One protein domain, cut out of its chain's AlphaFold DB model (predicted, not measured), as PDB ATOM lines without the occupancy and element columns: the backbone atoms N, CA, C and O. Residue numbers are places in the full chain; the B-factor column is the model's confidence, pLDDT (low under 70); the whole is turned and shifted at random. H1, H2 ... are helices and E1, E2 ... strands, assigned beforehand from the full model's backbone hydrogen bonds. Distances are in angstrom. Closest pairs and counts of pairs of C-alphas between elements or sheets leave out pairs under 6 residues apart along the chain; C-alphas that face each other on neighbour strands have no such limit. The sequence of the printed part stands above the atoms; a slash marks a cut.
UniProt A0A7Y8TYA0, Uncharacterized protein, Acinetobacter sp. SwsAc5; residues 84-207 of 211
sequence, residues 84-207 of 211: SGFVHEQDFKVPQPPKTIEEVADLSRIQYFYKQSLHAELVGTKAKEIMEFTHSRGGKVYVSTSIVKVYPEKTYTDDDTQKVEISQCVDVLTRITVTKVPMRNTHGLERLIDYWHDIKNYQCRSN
ATOM      1  N   SER A  84     -29.621 -44.563 -36.780       86.31
ATOM      2  CA  SER A  84     -30.449 -44.147 -35.644       86.31
ATOM      3  C   SER A  84     -31.831 -44.793 -35.685       86.31
ATOM      4  O   SER A  84     -32.371 -45.127 -34.626       86.31
ATOM      5  N   GLY A  85     -32.339 -45.081 -36.885       82.81
ATOM      6  CA  GLY A  85     -33.697 -45.559 -37.122       82.81
ATOM      7  C   GLY A  85     -34.737 -44.451 -36.966       82.81
ATOM      8  O   GLY A  85     -35.900 -44.758 -36.727       82.81
ATOM      9  N   PHE A  86     -34.306 -43.188 -37.026       85.88
ATOM     10  CA  PHE A  86     -35.189 -42.030 -36.974       85.88
ATOM     11  C   PHE A  86     -35.840 -41.756 -38.329       85.88
ATOM     12  O   PHE A  86     -35.425 -42.288 -39.360       85.88
ATOM     13  N   VAL A  87     -36.878 -40.918 -38.324       68.62
ATOM     14  CA  VAL A  87     -37.570 -40.491 -39.543       68.62
ATOM     15  C   VAL A  87     -36.553 -39.877 -40.505       68.62
ATOM     16  O   VAL A  87     -35.740 -39.051 -40.089       68.62
ATOM     17  N   HIS A  88     -36.641 -40.284 -41.775       63.09
ATOM     18  CA  HIS A  88     -35.699 -39.990 -42.859       63.09
ATOM     19  C   HIS A  88     -34.402 -40.831 -42.843       63.09
ATOM     20  O   HIS A  88     -33.337 -40.383 -42.423       63.09
ATOM     21  N   GLU A  89     -34.474 -42.051 -43.392       58.47
ATOM     22  CA  GLU A  89     -33.287 -42.852 -43.758       58.47
ATOM     23  C   GLU A  89     -33.366 -43.478 -45.167       58.47
ATOM     24  O   GLU A  89     -32.435 -44.172 -45.571       58.47
ATOM     25  N   GLN A  90     -34.446 -43.258 -45.931       53.19
ATOM     26  CA  GLN A  90     -34.655 -43.967 -47.206       53.19
ATOM     27  C   GLN A  90     -34.207 -43.188 -48.457       53.19
ATOM     28  O   GLN A  90     -33.809 -43.839 -49.420       53.19
ATOM     29  N   ASP A  91     -34.123 -41.849 -48.410       50.12
ATOM     30  CA  ASP A  91     -33.765 -41.027 -49.586       50.12
ATOM     31  C   ASP A  91     -32.435 -40.256 -49.459       50.12
ATOM     32  O   ASP A  91     -31.935 -39.699 -50.438       50.12
ATOM     33  N   PHE A  92     -31.784 -40.279 -48.289       60.03
ATOM     34  CA  PHE A  92     -30.504 -39.601 -48.066       60.03
ATOM     35  C   PHE A  92     -29.349 -40.597 -47.948       60.03
ATOM     36  O   PHE A  92     -29.317 -41.455 -47.063       60.03
ATOM     37  N   LYS A  93     -28.331 -40.461 -48.807       68.12
ATOM     38  CA  LYS A  93     -27.072 -41.202 -48.652       68.12
ATOM     39  C   LYS A  93     -26.318 -40.642 -47.445       68.12
ATOM     40  O   LYS A  93     -25.518 -39.720 -47.591       68.12
ATOM     41  N   VAL A  94     -26.568 -41.213 -46.266       72.25
ATOM     42  CA  VAL A  94     -25.912 -40.805 -45.017       72.25
ATOM     43  C   VAL A  94     -24.387 -40.831 -45.206       72.25
ATOM     44  O   VAL A  94     -23.825 -41.883 -45.542       72.25
ATOM     45  N   PRO A  95     -23.694 -39.692 -45.030       76.56
ATOM     46  CA  PRO A  95     -22.251 -39.638 -45.173       76.56
ATOM     47  C   PRO A  95     -21.597 -40.425 -44.041       76.56
ATOM     48  O   PRO A  95     -22.016 -40.344 -42.888       76.56
ATOM     49  N   GLN A  96     -20.537 -41.162 -44.370       84.75
ATOM     50  CA  GLN A  96     -19.733 -41.846 -43.362       84.75
ATOM     51  C   GLN A  96     -19.216 -40.839 -42.324       84.75
ATOM     52  O   GLN A  96     -18.829 -39.733 -42.719       84.75
ATOM     53  N   PRO A  97     -19.154 -41.199 -41.027       89.31
ATOM     54  CA  PRO A  97     -18.671 -40.283 -40.005       89.31
ATOM     55  C   PRO A  97     -17.247 -39.813 -40.336       89.31
ATOM     56  O   PRO A  97     -16.347 -40.648 -40.496       89.31
ATOM     57  N   PRO A  98     -17.019 -38.497 -40.471       90.31
ATOM     58  CA  PRO A  98     -15.717 -37.982 -40.853       90.31
ATOM     59  C   PRO A  98     -14.722 -38.139 -39.700       90.31
ATOM     60  O   PRO A  98     -15.066 -37.971 -38.533       90.31
ATOM     61  N   LYS A  99     -13.453 -38.421 -40.023       90.44
ATOM     62  CA  LYS A  99     -12.364 -38.426 -39.024       90.44
ATOM     63  C   LYS A  99     -11.873 -37.018 -38.694       90.44
ATOM     64  O   LYS A  99     -11.347 -36.791 -37.607       90.44
ATOM     65  N   THR A 100     -12.032 -36.101 -39.641       93.44
ATOM     66  CA  THR A 100     -11.631 -34.698 -39.549       93.44
ATOM     67  C   THR A 100     -12.750 -33.812 -40.074       93.44
ATOM     68  O   THR A 100     -13.377 -34.162 -41.073       93.44
ATOM     69  N   ILE A 101     -12.964 -32.662 -39.447       93.44
ATOM     70  CA  ILE A 101     -13.943 -31.651 -39.864       93.44
ATOM     71  C   ILE A 101     -13.299 -30.266 -39.830       93.44
ATOM     72  O   ILE A 101     -12.363 -30.043 -39.064       93.44
ATOM     73  N   GLU A 102     -13.804 -29.329 -40.626       91.69
ATOM     74  CA  GLU A 102     -13.390 -27.915 -40.561       91.69
ATOM     75  C   GLU A 102     -14.373 -27.072 -39.739       91.69
ATOM     76  O   GLU A 102     -14.005 -26.042 -39.173       91.69
ATOM     77  N   GLU A 103     -15.611 -27.557 -39.605       89.56
ATOM     78  CA  GLU A 103     -16.706 -26.878 -38.929       89.56
ATOM     79  C   GLU A 103     -17.366 -27.772 -37.876       89.56
ATOM     80  O   GLU A 103     -17.752 -28.908 -38.147       89.56
ATOM     81  N   VAL A 104     -17.574 -27.246 -36.663       86.50
ATOM     82  CA  VAL A 104     -18.221 -27.983 -35.554       86.50
ATOM     83  C   VAL A 104     -19.627 -28.464 -35.942       86.50
ATOM     84  O   VAL A 104     -20.057 -29.550 -35.547       86.50
ATOM     85  N   ALA A 105     -20.342 -27.665 -36.740       87.25
ATOM     86  CA  ALA A 105     -21.699 -27.966 -37.182       87.25
ATOM     87  C   ALA A 105     -21.780 -29.203 -38.092       87.25
ATOM     88  O   ALA A 105     -22.823 -29.856 -38.124       87.25
ATOM     89  N   ASP A 106     -20.702 -29.557 -38.797       87.81
ATOM     90  CA  ASP A 106     -20.700 -30.685 -39.734       87.81
ATOM     91  C   ASP A 106     -20.955 -32.005 -39.020       87.81
ATOM     92  O   ASP A 106     -21.828 -32.771 -39.421       87.81
ATOM     93  N   LEU A 107     -20.259 -32.240 -37.907       91.06
ATOM     94  CA  LEU A 107     -20.446 -33.464 -37.132       91.06
ATOM     95  C   LEU A 107     -21.818 -33.495 -36.452       91.06
ATOM     96  O   LEU A 107     -22.466 -34.539 -36.414       91.06
ATOM     97  N   SER A 108     -22.285 -32.337 -35.967       88.56
ATOM     98  CA  SER A 108     -23.600 -32.213 -35.333       88.56
ATOM     99  C   SER A 108     -24.711 -32.631 -36.297       88.56
ATOM    100  O   SER A 108     -25.529 -33.469 -35.927       88.56
ATOM    101  N   ARG A 109     -24.696 -32.140 -37.544       86.44
ATOM    102  CA  ARG A 109     -25.696 -32.483 -38.574       86.44
ATOM    103  C   ARG A 109     -25.744 -33.973 -38.904       86.44
ATOM    104  O   ARG A 109     -26.811 -34.504 -39.197       86.44
ATOM    105  N   ILE A 110     -24.596 -34.645 -38.872       90.12
ATOM    106  CA  ILE A 110     -24.489 -36.073 -39.196       90.12
ATOM    107  C   ILE A 110     -24.954 -36.946 -38.020       90.12
ATOM    108  O   ILE A 110     -25.468 -38.040 -38.240       90.12
ATOM    109  N   GLN A 111     -24.839 -36.465 -36.774       92.38
ATOM    110  CA  GLN A 111     -25.215 -37.221 -35.571       92.38
ATOM    111  C   GLN A 111     -26.654 -37.750 -35.607       92.38
ATOM    112  O   GLN A 111     -26.906 -38.816 -35.048       92.38
ATOM    113  N   TYR A 112     -27.577 -37.039 -36.262       90.38
ATOM    114  CA  TYR A 112     -28.975 -37.455 -36.395       90.38
ATOM    115  C   TYR A 112     -29.120 -38.889 -36.929       90.38
ATOM    116  O   TYR A 112     -29.995 -39.629 -36.487       90.38
ATOM    117  N   PHE A 113     -28.229 -39.307 -37.829       90.06
ATOM    118  CA  PHE A 113     -28.307 -40.591 -38.522       90.06
ATOM    119  C   PHE A 113     -27.625 -41.749 -37.785       90.06
ATOM    120  O   PHE A 113     -27.602 -42.863 -38.296       90.06
ATOM    121  N   TYR A 114     -27.036 -41.517 -36.608       91.31
ATOM    122  CA  TYR A 114     -26.229 -42.522 -35.917       91.31
ATOM    123  C   TYR A 114     -26.641 -42.688 -34.458       91.31
ATOM    124  O   TYR A 114     -26.793 -41.714 -33.725       91.31
ATOM    125  N   LYS A 115     -26.758 -43.947 -34.008       90.56
ATOM    126  CA  LYS A 115     -27.003 -44.261 -32.583       90.56
ATOM    127  C   LYS A 115     -25.794 -43.962 -31.714       90.56
ATOM    128  O   LYS A 115     -25.935 -43.511 -30.584       90.56
ATOM    129  N   GLN A 116     -24.611 -44.294 -32.220       92.19
ATOM    130  CA  GLN A 116     -23.362 -44.083 -31.505       92.19
ATOM    131  C   GLN A 116     -22.962 -42.610 -31.559       92.19
ATOM    132  O   GLN A 116     -23.278 -41.888 -32.507       92.19
ATOM    133  N   SER A 117     -22.205 -42.189 -30.556       92.88
ATOM    134  CA  SER A 117     -21.548 -40.892 -30.558       92.88
ATOM    135  C   SER A 117     -20.511 -40.812 -31.669       92.88
ATOM    136  O   SER A 117     -19.752 -41.758 -31.918       92.88
ATOM    137  N   LEU A 118     -20.485 -39.670 -32.347       94.12
ATOM    138  CA  LEU A 118     -19.496 -39.394 -33.379       94.12
ATOM    139  C   LEU A 118     -18.349 -38.573 -32.802       94.12
ATOM    140  O   LEU A 118     -18.541 -37.774 -31.887       94.12
ATOM    141  N   HIS A 119     -17.161 -38.761 -33.372       92.50
ATOM    142  CA  HIS A 119     -15.967 -38.002 -33.024       92.50
ATOM    143  C   HIS A 119     -15.195 -37.633 -34.282       92.50
ATOM    144  O   HIS A 119     -15.069 -38.457 -35.188       92.50
ATOM    145  N   ALA A 120     -14.633 -36.428 -34.293       93.75
ATOM    146  CA  ALA A 120     -13.722 -35.968 -35.330       93.75
ATOM    147  C   ALA A 120     -12.670 -35.014 -34.752       93.75
ATOM    148  O   ALA A 120     -12.916 -34.322 -33.763       93.75
ATOM    149  N   GLU A 121     -11.499 -34.953 -35.379       93.06
ATOM    150  CA  GLU A 121     -10.529 -33.880 -35.147       93.06
ATOM    151  C   GLU A 121     -10.980 -32.621 -35.901       93.06
ATOM    152  O   GLU A 121     -11.253 -32.672 -37.101       93.06
ATOM    153  N   LEU A 122     -11.076 -31.488 -35.207       94.06
ATOM    154  CA  LEU A 122     -11.299 -30.199 -35.853       94.06
ATOM    155  C   LEU A 122      -9.961 -29.713 -36.407       94.06
ATOM    156  O   LEU A 122      -8.980 -29.601 -35.668       94.06
ATOM    157  N   VAL A 123      -9.928 -29.416 -37.701       95.25
ATOM    158  CA  VAL A 123      -8.742 -28.942 -38.422       95.25
ATOM    159  C   VAL A 123      -9.013 -27.579 -39.069       95.25
ATOM    160  O   VAL A 123     -10.098 -27.017 -38.952       95.25
ATOM    161  N   GLY A 124      -8.001 -27.003 -39.720       93.94
ATOM    162  CA  GLY A 124      -8.142 -25.723 -40.416       93.94
ATOM    163  C   GLY A 124      -8.096 -24.502 -39.493       93.94
ATOM    164  O   GLY A 124      -7.507 -24.535 -38.410       93.94
ATOM    165  N   THR A 125      -8.657 -23.389 -39.964       92.38
ATOM    166  CA  THR A 125      -8.539 -22.070 -39.316       92.38
ATOM    167  C   THR A 125      -9.182 -22.046 -37.932       92.38
ATOM    168  O   THR A 125      -8.529 -21.642 -36.973       92.38
ATOM    169  N   LYS A 126     -10.397 -22.589 -37.784       88.50
ATOM    170  CA  LYS A 126     -11.113 -22.609 -36.495       88.50
ATOM    171  C   LYS A 126     -10.377 -23.388 -35.413       88.50
ATOM    172  O   LYS A 126     -10.330 -22.963 -34.262       88.50
ATOM    173  N   ALA A 127      -9.750 -24.506 -35.776       90.88
ATOM    174  CA  ALA A 127      -8.923 -25.265 -34.843       90.88
ATOM    175  C   ALA A 127      -7.736 -24.437 -34.334       90.88
ATOM    176  O   ALA A 127      -7.443 -24.451 -33.139       90.88
ATOM    177  N   LYS A 128      -7.068 -23.697 -35.231       91.44
ATOM    178  CA  LYS A 128      -5.937 -22.826 -34.877       91.44
ATOM    179  C   LYS A 128      -6.368 -21.705 -33.937       91.44
ATOM    180  O   LYS A 128      -5.718 -21.516 -32.917       91.44
ATOM    181  N   GLU A 129      -7.481 -21.040 -34.236       89.81
ATOM    182  CA  GLU A 129      -8.045 -19.975 -33.396       89.81
ATOM    183  C   GLU A 129      -8.377 -20.477 -31.983       89.81
ATOM    184  O   GLU A 129      -8.010 -19.846 -30.994       89.81
ATOM    185  N   ILE A 130      -9.004 -21.654 -31.866       85.69
ATOM    186  CA  ILE A 130      -9.322 -22.267 -30.566       85.69
ATOM    187  C   ILE A 130      -8.044 -22.622 -29.793       85.69
ATOM    188  O   ILE A 130      -7.955 -22.377 -28.586       85.69
ATOM    189  N   MET A 131      -7.043 -23.200 -30.461       87.50
ATOM    190  CA  MET A 131      -5.764 -23.528 -29.820       87.50
ATOM    191  C   MET A 131      -5.011 -22.273 -29.369       87.50
ATOM    192  O   MET A 131      -4.430 -22.279 -28.286       87.50
ATOM    193  N   GLU A 132      -5.040 -21.197 -30.154       87.44
ATOM    194  CA  GLU A 132      -4.425 -19.917 -29.797       87.44
ATOM    195  C   GLU A 132      -5.117 -19.282 -28.588       87.44
ATOM    196  O   GLU A 132      -4.443 -18.940 -27.612       87.44
ATOM    197  N   PHE A 133      -6.452 -19.221 -28.613       85.12
ATOM    198  CA  PHE A 133      -7.277 -18.704 -27.519       85.12
ATOM    199  C   PHE A 133      -7.040 -19.449 -26.202       85.12
ATOM    200  O   PHE A 133      -6.950 -18.842 -25.139       85.12
ATOM    201  N   THR A 134      -6.905 -20.772 -26.268       78.44
ATOM    202  CA  THR A 134      -6.651 -21.619 -25.092       78.44
ATOM    203  C   THR A 134      -5.169 -21.766 -24.752       78.44
ATOM    204  O   THR A 134      -4.825 -22.489 -23.820       78.44
ATOM    205  N   HIS A 135      -4.270 -21.122 -25.503       85.00
ATOM    206  CA  HIS A 135      -2.817 -21.274 -25.378       85.00
ATOM    207  C   HIS A 135      -2.323 -22.734 -25.452       85.00
ATOM    208  O   HIS A 135      -1.254 -23.071 -24.935       85.00
ATOM    209  N   SER A 136      -3.075 -23.607 -26.123       81.88
ATOM    210  CA  SER A 136      -2.752 -25.021 -26.301       81.88
ATOM    211  C   SER A 136      -1.646 -25.214 -27.343       81.88
ATOM    212  O   SER A 136      -1.868 -25.477 -28.530       81.88
ATOM    213  N   ARG A 137      -0.393 -25.071 -26.906       84.75
ATOM    214  CA  ARG A 137       0.774 -25.253 -27.778       84.75
ATOM    215  C   ARG A 137       0.997 -26.737 -28.074       84.75
ATOM    216  O   ARG A 137       1.342 -27.520 -27.191       84.75
ATOM    217  N   GLY A 138       0.831 -27.128 -29.339       82.31
ATOM    218  CA  GLY A 138       1.029 -28.512 -29.791       82.31
ATOM    219  C   GLY A 138      -0.044 -29.490 -29.299       82.31
ATOM    220  O   GLY A 138       0.208 -30.703 -29.243       82.31
ATOM    221  N   GLY A 139      -1.202 -28.970 -28.885       82.69
ATOM    222  CA  GLY A 139      -2.412 -29.750 -28.664       82.69
ATOM    223  C   GLY A 139      -3.200 -29.969 -29.953       82.69
ATOM    224  O   GLY A 139      -2.696 -29.804 -31.062       82.69
ATOM    225  N   LYS A 140      -4.439 -30.406 -29.770       86.25
ATOM    226  CA  LYS A 140      -5.422 -30.732 -30.805       86.25
ATOM    227  C   LYS A 140      -6.816 -30.391 -30.311       86.25
ATOM    228  O   LYS A 140      -7.060 -30.451 -29.101       86.25
ATOM    229  N   VAL A 141      -7.716 -30.125 -31.251       88.56
ATOM    230  CA  VAL A 141      -9.135 -29.891 -30.989       88.56
ATOM    231  C   VAL A 141      -9.939 -31.068 -31.530       88.56
ATOM    232  O   VAL A 141      -9.775 -31.460 -32.681       88.56
ATOM    233  N   TYR A 142     -10.812 -31.632 -30.706       88.25
ATOM    234  CA  TYR A 142     -11.725 -32.706 -31.080       88.25
ATOM    235  C   TYR A 142     -13.165 -32.264 -30.870       88.25
ATOM    236  O   TYR A 142     -13.465 -31.546 -29.920       88.25
ATOM    237  N   VAL A 143     -14.063 -32.740 -31.721       92.12
ATOM    238  CA  VAL A 143     -15.507 -32.561 -31.574       92.12
ATOM    239  C   VAL A 143     -16.132 -33.927 -31.354       92.12
ATOM    240  O   VAL A 143     -15.785 -34.888 -32.036       92.12
ATOM    241  N   SER A 144     -17.022 -34.018 -30.371       90.75
ATOM    242  CA  SER A 144     -17.791 -35.217 -30.041       90.75
ATOM    243  C   SER A 144     -19.272 -34.882 -30.033       90.75
ATOM    244  O   SER A 144     -19.649 -33.864 -29.461       90.75
ATOM    245  N   THR A 145     -20.122 -35.714 -30.617       93.31
ATOM    246  CA  THR A 145     -21.575 -35.489 -30.642       93.31
ATOM    247  C   THR A 145     -22.327 -36.680 -30.067       93.31
ATOM    248  O   THR A 145     -21.836 -37.805 -30.109       93.31
ATOM    249  N   SER A 146     -23.497 -36.439 -29.480       92.19
ATOM    250  CA  SER A 146     -24.380 -37.487 -28.965       92.19
ATOM    251  C   SER A 146     -25.825 -36.998 -28.920       92.19
ATOM    252  O   SER A 146     -26.071 -35.823 -28.646       92.19
ATOM    253  N   ILE A 147     -26.787 -37.882 -29.177       90.12
ATOM    254  CA  ILE A 147     -28.210 -37.572 -28.997       90.12
ATOM    255  C   ILE A 147     -28.551 -37.723 -27.517       90.12
ATOM    256  O   ILE A 147     -28.370 -38.788 -26.933       90.12
ATOM    257  N   VAL A 148     -29.069 -36.656 -26.911       87.56
ATOM    258  CA  VAL A 148     -29.433 -36.633 -25.482       87.56
ATOM    259  C   VAL A 148     -30.938 -36.637 -25.250       87.56
ATOM    260  O   VAL A 148     -31.391 -36.900 -24.139       87.56
ATOM    261  N   LYS A 149     -31.726 -36.343 -26.287       86.88
ATOM    262  CA  LYS A 149     -33.185 -36.419 -26.241       86.88
ATOM    263  C   LYS A 149     -33.746 -36.676 -27.629       86.88
ATOM    264  O   LYS A 149     -33.316 -36.043 -28.587       86.88
ATOM    265  N   VAL A 150     -34.740 -37.553 -27.701       88.12
ATOM    266  CA  VAL A 150     -35.545 -37.794 -28.900       88.12
ATOM    267  C   VAL A 150     -36.955 -37.311 -28.607       88.12
ATOM    268  O   VAL A 150     -37.507 -37.608 -27.544       88.12
ATOM    269  N   TYR A 151     -37.512 -36.523 -29.514       87.25
ATOM    270  CA  TYR A 151     -38.882 -36.047 -29.418       87.25
ATOM    271  C   TYR A 151     -39.814 -36.991 -30.192       87.25
ATOM    272  O   TYR A 151     -39.378 -37.585 -31.180       87.25
ATOM    273  N   PRO A 152     -41.082 -37.147 -29.757       87.56
ATOM    274  CA  PRO A 152     -42.059 -37.938 -30.495       87.56
ATOM    275  C   PRO A 152     -42.194 -37.454 -31.937       87.56
ATOM    276  O   PRO A 152     -42.093 -36.253 -32.206       87.56
ATOM    277  N   GLU A 153     -42.444 -38.396 -32.838       88.94
ATOM    278  CA  GLU A 153     -42.734 -38.100 -34.237       88.94
ATOM    279  C   GLU A 153     -43.984 -37.231 -34.346       88.94
ATOM    280  O   GLU A 153     -44.930 -37.349 -33.559       88.94
ATOM    281  N   LYS A 154     -43.978 -36.339 -35.332       87.31
ATOM    282  CA  LYS A 154     -45.125 -35.510 -35.677       87.31
ATOM    283  C   LYS A 154     -45.526 -35.803 -37.105       87.31
ATOM    284  O   LYS A 154     -44.701 -35.684 -38.006       87.31
ATOM    285  N   THR A 155     -46.794 -36.136 -37.287       86.88
ATOM    286  CA  THR A 155     -47.391 -36.376 -38.596       86.88
ATOM    287  C   THR A 155     -48.212 -35.164 -39.010       86.88
ATOM    288  O   THR A 155     -49.025 -34.664 -38.233       86.88
ATOM    289  N   TYR A 156     -47.988 -34.706 -40.232       85.50
ATOM    290  CA  TYR A 156     -48.752 -33.675 -40.906       85.50
ATOM    291  C   TYR A 156     -49.311 -34.261 -42.203       85.50
ATOM    292  O   TYR A 156     -48.593 -34.935 -42.936       85.50
ATOM    293  N   THR A 157     -50.589 -34.023 -42.471       86.88
ATOM    294  CA  THR A 157     -51.210 -34.366 -43.751       86.88
ATOM    295  C   THR A 157     -51.545 -33.062 -44.446       86.88
ATOM    296  O   THR A 157     -52.253 -32.234 -43.876       86.88
ATOM    297  N   ASP A 158     -51.012 -32.874 -45.646       83.25
ATOM    298  CA  ASP A 158     -51.337 -31.728 -46.485       83.25
ATOM    299  C   ASP A 158     -52.787 -31.862 -46.978       83.25
ATOM    300  O   ASP A 158     -53.151 -32.866 -47.596       83.25
ATOM    301  N   ASP A 159     -53.630 -30.878 -46.665       85.06
ATOM    302  CA  ASP A 159     -55.072 -30.949 -46.931       85.06
ATOM    303  C   ASP A 159     -55.388 -30.994 -48.440       85.06
ATOM    304  O   ASP A 159     -56.341 -31.663 -48.853       85.06
ATOM    305  N   ASP A 160     -54.563 -30.351 -49.271       85.88
ATOM    306  CA  ASP A 160     -54.787 -30.203 -50.713       85.88
ATOM    307  C   ASP A 160     -54.280 -31.415 -51.512       85.88
ATOM    308  O   ASP A 160     -54.913 -31.864 -52.470       85.88
ATOM    309  N   THR A 161     -53.129 -31.966 -51.125       86.06
ATOM    310  CA  THR A 161     -52.435 -33.048 -51.841       86.06
ATOM    311  C   THR A 161     -52.573 -34.410 -51.168       86.06
ATOM    312  O   THR A 161     -52.200 -35.421 -51.767       86.06
ATOM    313  N   GLN A 162     -53.093 -34.454 -49.936       86.62
ATOM    314  CA  GLN A 162     -53.184 -35.647 -49.085       86.62
ATOM    315  C   GLN A 162     -51.826 -36.328 -48.829       86.62
ATOM    316  O   GLN A 162     -51.771 -37.484 -48.399       86.62
ATOM    317  N   LYS A 163     -50.711 -35.629 -49.086       84.25
ATOM    318  CA  LYS A 163     -49.368 -36.125 -48.783       84.25
ATOM    319  C   LYS A 163     -49.157 -36.137 -47.271       84.25
ATOM    320  O   LYS A 163     -49.506 -35.182 -46.580       84.25
ATOM    321  N   VAL A 164     -48.567 -37.221 -46.771       83.94
ATOM    322  CA  VAL A 164     -48.250 -37.389 -45.350       83.94
ATOM    323  C   VAL A 164     -46.769 -37.113 -45.122       83.94
ATOM    324  O   VAL A 164     -45.908 -37.858 -45.593       83.94
ATOM    325  N   GLU A 165     -46.492 -36.069 -44.353       85.44
ATOM    326  CA  GLU A 165     -45.170 -35.729 -43.854       85.44
ATOM    327  C   GLU A 165     -45.028 -36.194 -42.401       85.44
ATOM    328  O   GLU A 165     -45.880 -35.953 -41.548       85.44
ATOM    329  N   ILE A 166     -43.926 -36.864 -42.103       83.94
ATOM    330  CA  ILE A 166     -43.514 -37.234 -40.760       83.94
ATOM    331  C   ILE A 166     -42.231 -36.470 -40.476       83.94
ATOM    332  O   ILE A 166     -41.289 -36.508 -41.265       83.94
ATOM    333  N   SER A 167     -42.187 -35.800 -39.331       86.62
ATOM    334  CA  SER A 167     -40.991 -35.141 -38.821       86.62
ATOM    335  C   SER A 167     -40.591 -35.716 -37.473       86.62
ATOM    336  O   SER A 167     -41.434 -36.064 -36.639       86.62
ATOM    337  N   GLN A 168     -39.286 -35.798 -37.240       87.69
ATOM    338  CA  GLN A 168     -38.731 -36.184 -35.954       87.69
ATOM    339  C   GLN A 168     -37.583 -35.260 -35.588       87.69
ATOM    340  O   GLN A 168     -36.763 -34.864 -36.417       87.69
ATOM    341  N   CYS A 169     -37.555 -34.893 -34.312       86.31
ATOM    342  CA  CYS A 169     -36.583 -33.957 -33.789       86.31
ATOM    343  C   CYS A 169     -35.800 -34.564 -32.636       86.31
ATOM    344  O   CYS A 169     -36.302 -35.398 -31.877       86.31
ATOM    345  N   VAL A 170     -34.568 -34.102 -32.474       87.06
ATOM    346  CA  VAL A 170     -33.636 -34.558 -31.450       87.06
ATOM    347  C   VAL A 170     -32.848 -33.387 -30.884       87.06
ATOM    348  O   VAL A 170     -32.561 -32.404 -31.566       87.06
ATOM    349  N   ASP A 171     -32.450 -33.528 -29.627       88.38
ATOM    350  CA  ASP A 171     -31.387 -32.717 -29.058       88.38
ATOM    351  C   ASP A 171     -30.048 -33.430 -29.247       88.38
ATOM    352  O   ASP A 171     -29.843 -34.534 -28.731       88.38
ATOM    353  N   VAL A 172     -29.111 -32.762 -29.913       87.88
ATOM    354  CA  VAL A 172     -27.721 -33.195 -30.046       87.88
ATOM    355  C   VAL A 172     -26.841 -32.374 -29.117       87.88
ATOM    356  O   VAL A 172     -26.731 -31.153 -29.241       87.88
ATOM    357  N   LEU A 173     -26.171 -33.054 -28.194       88.62
ATOM    358  CA  LEU A 173     -25.083 -32.483 -27.418       88.62
ATOM    359  C   LEU A 173     -23.787 -32.582 -28.219       88.62
ATOM    360  O   LEU A 173     -23.432 -33.651 -28.708       88.62
ATOM    361  N   THR A 174     -23.073 -31.470 -28.322       88.88
ATOM    362  CA  THR A 174     -21.787 -31.344 -29.001       88.88
ATOM    363  C   THR A 174     -20.744 -30.890 -27.991       88.88
ATOM    364  O   THR A 174     -20.898 -29.837 -27.385       88.88
ATOM    365  N   ARG A 175     -19.676 -31.662 -27.817       88.31
ATOM    366  CA  ARG A 175     -18.529 -31.328 -26.973       88.31
ATOM    367  C   ARG A 175     -17.330 -30.987 -27.837       88.31
ATOM    368  O   ARG A 175     -16.910 -31.805 -28.652       88.31
ATOM    369  N   ILE A 176     -16.745 -29.821 -27.604       87.25
ATOM    370  CA  ILE A 176     -15.447 -29.429 -28.150       87.25
ATOM    371  C   ILE A 176     -14.410 -29.683 -27.061       87.25
ATOM    372  O   ILE A 176     -14.520 -29.117 -25.978       87.25
ATOM    373  N   THR A 177     -13.412 -30.517 -27.336       83.19
ATOM    374  CA  THR A 177     -12.312 -30.842 -26.423       83.19
ATOM    375  C   THR A 177     -11.008 -30.295 -26.983       83.19
ATOM    376  O   THR A 177     -10.608 -30.662 -28.086       83.19
ATOM    377  N   VAL A 178     -10.314 -29.464 -26.215       83.69
ATOM    378  CA  VAL A 178      -8.989 -28.938 -26.537       83.69
ATOM    379  C   VAL A 178      -7.973 -29.599 -25.621       83.69
ATOM    380  O   VAL A 178      -8.050 -29.480 -24.402       83.69
ATOM    381  N   THR A 179      -7.023 -30.317 -26.203       79.94
ATOM    382  CA  THR A 179      -5.997 -31.030 -25.429       79.94
ATOM    383  C   THR A 179      -4.842 -30.114 -25.054       79.94
ATOM    384  O   THR A 179      -4.622 -29.115 -25.728       79.94
ATOM    385  N   LYS A 180      -4.064 -30.462 -24.024       76.44
ATOM    386  CA  LYS A 180      -2.828 -29.745 -23.632       76.44
ATOM    387  C   LYS A 180      -3.001 -28.240 -23.362       76.44
ATOM    388  O   LYS A 180      -2.128 -27.441 -23.696       76.44
ATOM    389  N   VAL A 181      -4.109 -27.849 -22.749       73.38
ATOM    390  CA  VAL A 181      -4.328 -26.473 -22.294       73.38
ATOM    391  C   VAL A 181      -3.511 -26.227 -21.020       73.38
ATOM    392  O   VAL A 181      -3.640 -27.000 -20.065       73.38
ATOM    393  N   PRO A 182      -2.658 -25.190 -20.979       71.38
ATOM    394  CA  PRO A 182      -1.901 -24.854 -19.785       71.38
ATOM    395  C   PRO A 182      -2.807 -24.232 -18.720       71.38
ATOM    396  O   PRO A 182      -3.467 -23.221 -18.947       71.38
ATOM    397  N   MET A 183      -2.805 -24.817 -17.525       67.94
ATOM    398  CA  MET A 183      -3.503 -24.291 -16.359       67.94
ATOM    399  C   MET A 183      -2.509 -24.081 -15.220       67.94
ATOM    400  O   MET A 183      -1.799 -25.004 -14.811       67.94
ATOM    401  N   ARG A 184      -2.465 -22.856 -14.693       62.03
ATOM    402  CA  ARG A 184      -1.677 -22.528 -13.502       62.03
ATOM    403  C   ARG A 184      -2.475 -22.880 -12.258       62.03
ATOM    404  O   ARG A 184      -3.626 -22.471 -12.124       62.03
ATOM    405  N   ASN A 185      -1.869 -23.624 -11.340       56.66
ATOM    406  CA  ASN A 185      -2.448 -23.813 -10.014       56.66
ATOM    407  C   ASN A 185      -2.095 -22.637  -9.081       56.66
ATOM    408  O   ASN A 185      -1.287 -21.772  -9.417       56.66
ATOM    409  N   THR A 186      -2.675 -22.629  -7.881       53.88
ATOM    410  CA  THR A 186      -2.451 -21.600  -6.846       53.88
ATOM    411  C   THR A 186      -0.993 -21.464  -6.389       53.88
ATOM    412  O   THR A 186      -0.648 -20.473  -5.757       53.88
ATOM    413  N   HIS A 187      -0.134 -22.429  -6.728       53.41
ATOM    414  CA  HIS A 187       1.294 -22.443  -6.408       53.41
ATOM    415  C   HIS A 187       2.170 -22.021  -7.603       53.41
ATOM    416  O   HIS A 187       3.389 -22.151  -7.548       53.41
ATOM    417  N   GLY A 188       1.566 -21.556  -8.704       52.59
ATOM    418  CA  GLY A 188       2.281 -21.122  -9.905       52.59
ATOM    419  C   GLY A 188       2.814 -22.256 -10.788       52.59
ATOM    420  O   GLY A 188       3.477 -21.975 -11.783       52.59
ATOM    421  N   LEU A 189       2.515 -23.522 -10.473       47.28
ATOM    422  CA  LEU A 189       2.895 -24.663 -11.307       47.28
ATOM    423  C   LEU A 189       1.941 -24.783 -12.499       47.28
ATOM    424  O   LEU A 189       0.719 -24.818 -12.333       47.28
ATOM    425  N   GLU A 190       2.517 -24.882 -13.693       60.03
ATOM    426  CA  GLU A 190       1.799 -25.095 -14.945       60.03
ATOM    427  C   GLU A 190       1.570 -26.594 -15.165       60.03
ATOM    428  O   GLU A 190       2.508 -27.393 -15.179       60.03
ATOM    429  N   ARG A 191       0.304 -26.993 -15.311       66.00
ATOM    430  CA  ARG A 191      -0.084 -28.356 -15.691       66.00
ATOM    431  C   ARG A 191      -0.853 -28.300 -17.000       66.00
ATOM    432  O   ARG A 191      -1.652 -27.395 -17.208       66.00
ATOM    433  N   LEU A 192      -0.633 -29.291 -17.857       65.62
ATOM    434  CA  LEU A 192      -1.409 -29.458 -19.078       65.62
ATOM    435  C   LEU A 192      -2.658 -30.283 -18.771       65.62
ATOM    436  O   LEU A 192      -2.552 -31.383 -18.223       65.62
ATOM    437  N   ILE A 193      -3.822 -29.745 -19.118       70.19
ATOM    438  CA  ILE A 193      -5.118 -30.409 -18.969       70.19
ATOM    439  C   ILE A 193      -5.847 -30.462 -20.309       70.19
ATOM    440  O   ILE A 193      -5.519 -29.725 -21.238       70.19
ATOM    441  N   ASP A 194      -6.865 -31.311 -20.397       70.25
ATOM    442  CA  ASP A 194      -7.834 -31.231 -21.482       70.25
ATOM    443  C   ASP A 194      -8.963 -30.291 -21.048       70.25
ATOM    444  O   ASP A 194      -9.596 -30.500 -20.013       70.25
ATOM    445  N   TYR A 195      -9.189 -29.237 -21.827       74.94
ATOM    446  CA  TYR A 195     -10.312 -28.319 -21.669       74.94
ATOM    447  C   TYR A 195     -11.476 -28.792 -22.535       74.94
ATOM    448  O   TYR A 195     -11.259 -29.316 -23.627       74.94
ATOM    449  N   TRP A 196     -12.714 -28.582 -22.096       78.94
ATOM    450  CA  TRP A 196     -13.873 -28.861 -22.933       78.94
ATOM    451  C   TRP A 196     -14.993 -27.843 -22.751       78.94
ATOM    452  O   TRP A 196     -15.136 -27.228 -21.693       78.94
ATOM    453  N   HIS A 197     -15.804 -27.709 -23.796       81.69
ATOM    454  CA  HIS A 197     -17.005 -26.886 -23.823       81.69
ATOM    455  C   HIS A 197     -18.146 -27.645 -24.504       81.69
ATOM    456  O   HIS A 197     -17.939 -28.275 -25.542       81.69
ATOM    457  N   ASP A 198     -19.344 -27.558 -23.926       83.06
ATOM    458  CA  ASP A 198     -20.529 -28.273 -24.392       83.06
ATOM    459  C   ASP A 198     -21.562 -27.307 -24.971       83.06
ATOM    460  O   ASP A 198     -21.906 -26.298 -24.361       83.06
ATOM    461  N   ILE A 199     -22.098 -27.665 -26.134       83.94
ATOM    462  CA  ILE A 199     -23.111 -26.920 -26.878       83.94
ATOM    463  C   ILE A 199     -24.266 -27.870 -27.169       83.94
ATOM    464  O   ILE A 199     -24.059 -28.998 -27.615       83.94
ATOM    465  N   LYS A 200     -25.497 -27.420 -26.938       84.12
ATOM    466  CA  LYS A 200     -26.699 -28.195 -27.240       84.12
ATOM    467  C   LYS A 200     -27.397 -27.616 -28.465       84.12
ATOM    468  O   LYS A 200     -27.769 -26.447 -28.450       84.12
ATOM    469  N   ASN A 201     -27.618 -28.453 -29.473       82.06
ATOM    470  CA  ASN A 201     -28.287 -28.093 -30.719       82.06
ATOM    471  C   ASN A 201     -29.578 -28.896 -30.874       82.06
ATOM    472  O   ASN A 201     -29.605 -30.090 -30.584       82.06
ATOM    473  N   TYR A 202     -30.627 -28.246 -31.367       84.44
ATOM    474  CA  TYR A 202     -31.885 -28.891 -31.730       84.44
ATOM    475  C   TYR A 202     -31.890 -29.163 -33.235       84.44
ATOM    476  O   TYR A 202     -31.555 -28.273 -34.016       84.44
ATOM    477  N   GLN A 203     -32.234 -30.383 -33.638       84.81
ATOM    478  CA  GLN A 203     -32.276 -30.790 -35.042       84.81
ATOM    479  C   GLN A 203     -33.597 -31.480 -35.337       84.81
ATOM    480  O   GLN A 203     -34.004 -32.350 -34.576       84.81
ATOM    481  N   CYS A 204     -34.238 -31.106 -36.439       86.00
ATOM    482  CA  CYS A 204     -35.429 -31.762 -36.963       86.00
ATOM    483  C   CYS A 204     -35.157 -32.212 -38.387       86.00
ATOM    484  O   CYS A 204     -34.512 -31.477 -39.133       86.00
ATOM    485  N   ARG A 205     -35.673 -33.385 -38.735       85.12
ATOM    486  CA  ARG A 205     -35.704 -33.915 -40.096       85.12
ATOM    487  C   ARG A 205     -37.110 -34.371 -40.423       85.12
ATOM    488  O   ARG A 205     -37.859 -34.733 -39.509       85.12
ATOM    489  N   SER A 206     -37.463 -34.352 -41.700       82.94
ATOM    490  CA  SER A 206     -38.738 -34.871 -42.176       82.94
ATOM    491  C   SER A 206     -38.566 -35.724 -43.423       82.94
ATOM    492  O   SER A 206     -37.544 -35.696 -44.093       82.94
ATOM    493  N   ASN A 207     -39.562 -36.545 -43.738       75.38
ATOM    494  CA  ASN A 207     -39.597 -37.310 -44.987       75.38
ATOM    495  C   ASN A 207     -40.086 -36.474 -46.192       75.38
ATOM    496  O   ASN A 207     -40.496 -37.054 -47.195       75.38
TER     497      ASN A 207
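Overview. This is residues 84 to 207 of the 211 residues of an uncharacterized protein of Acinetobacter sp. SwsAc5 (UniProt A0A7Y8TYA0). A long, twisted ribbon of antiparallel strands curls round one short helix, H1, with a second helix, H2, over the same face toward one end. The long hairpin E4 and E5 makes most of the length, and the turn at residues 158 to 163 sticks out at the other end. The 124 printed residues hold two named helices and five named strands in the order H1 E1 H2 E2 E3 E4 E5, a mixed class. The whole is loose, with a radius of gyration of the C-alphas of 19.0 A, a rod spanning 70 by 27 by 23 A.

Arrangement. E4, residues 164 to 184, has three neighbours in the branched sheet and bends by 59 degrees at residue 180. E5, residues 190 to 206, lies on one side of it, antiparallel at 172 degrees, with N 174 and O 199 2.8 A apart. On the other side are E2, residues 141 to 150, with N 144 and O 175 at 2.8 A, and E3, residues 154 to 157, with N 156 and O 165 at 2.8 A. E3, E4 and E5 form a meander, each strand the antiparallel neighbour of the one before. E1, residues 118 to 122, is an edge strand antiparallel to E2, with N 120 and O 143 at 3.0 A. The sheet curls round H1, residues 104 to 111; the closest C-alphas of H1 and E2, Ser 108 and Thr 145, are 6.1 A apart. H2, residues 124 to 133, is on the same face at a height over the sheet of 9.3 A; its closest C-alpha pair with E2 is Ala 127 and Val 141, 6.0 A. H1 and H2 are apart. Every O i to N i+4 pair is within hydrogen-bond range in H2, and 3 of 4 in H1.

Along the chain. From first to last C-alpha, E4 measures 58.3 A, E5 49.8 A and E2 27.6 A. H1 begins at C-alpha 104 (-18.221, -27.983, -35.554), and E5 ends at C-alpha 206 (-38.738, -34.871, -42.176).

Size, cuts and confidence. The C-alphas farthest apart, Asp 160 and His 187, are 71.9 A apart. The printed part has no cut, and no link between named elements is long. Residues 84 to 103 hold no named element. The pLDDT is under 70 at residues 87 to 93 and 183 to 192.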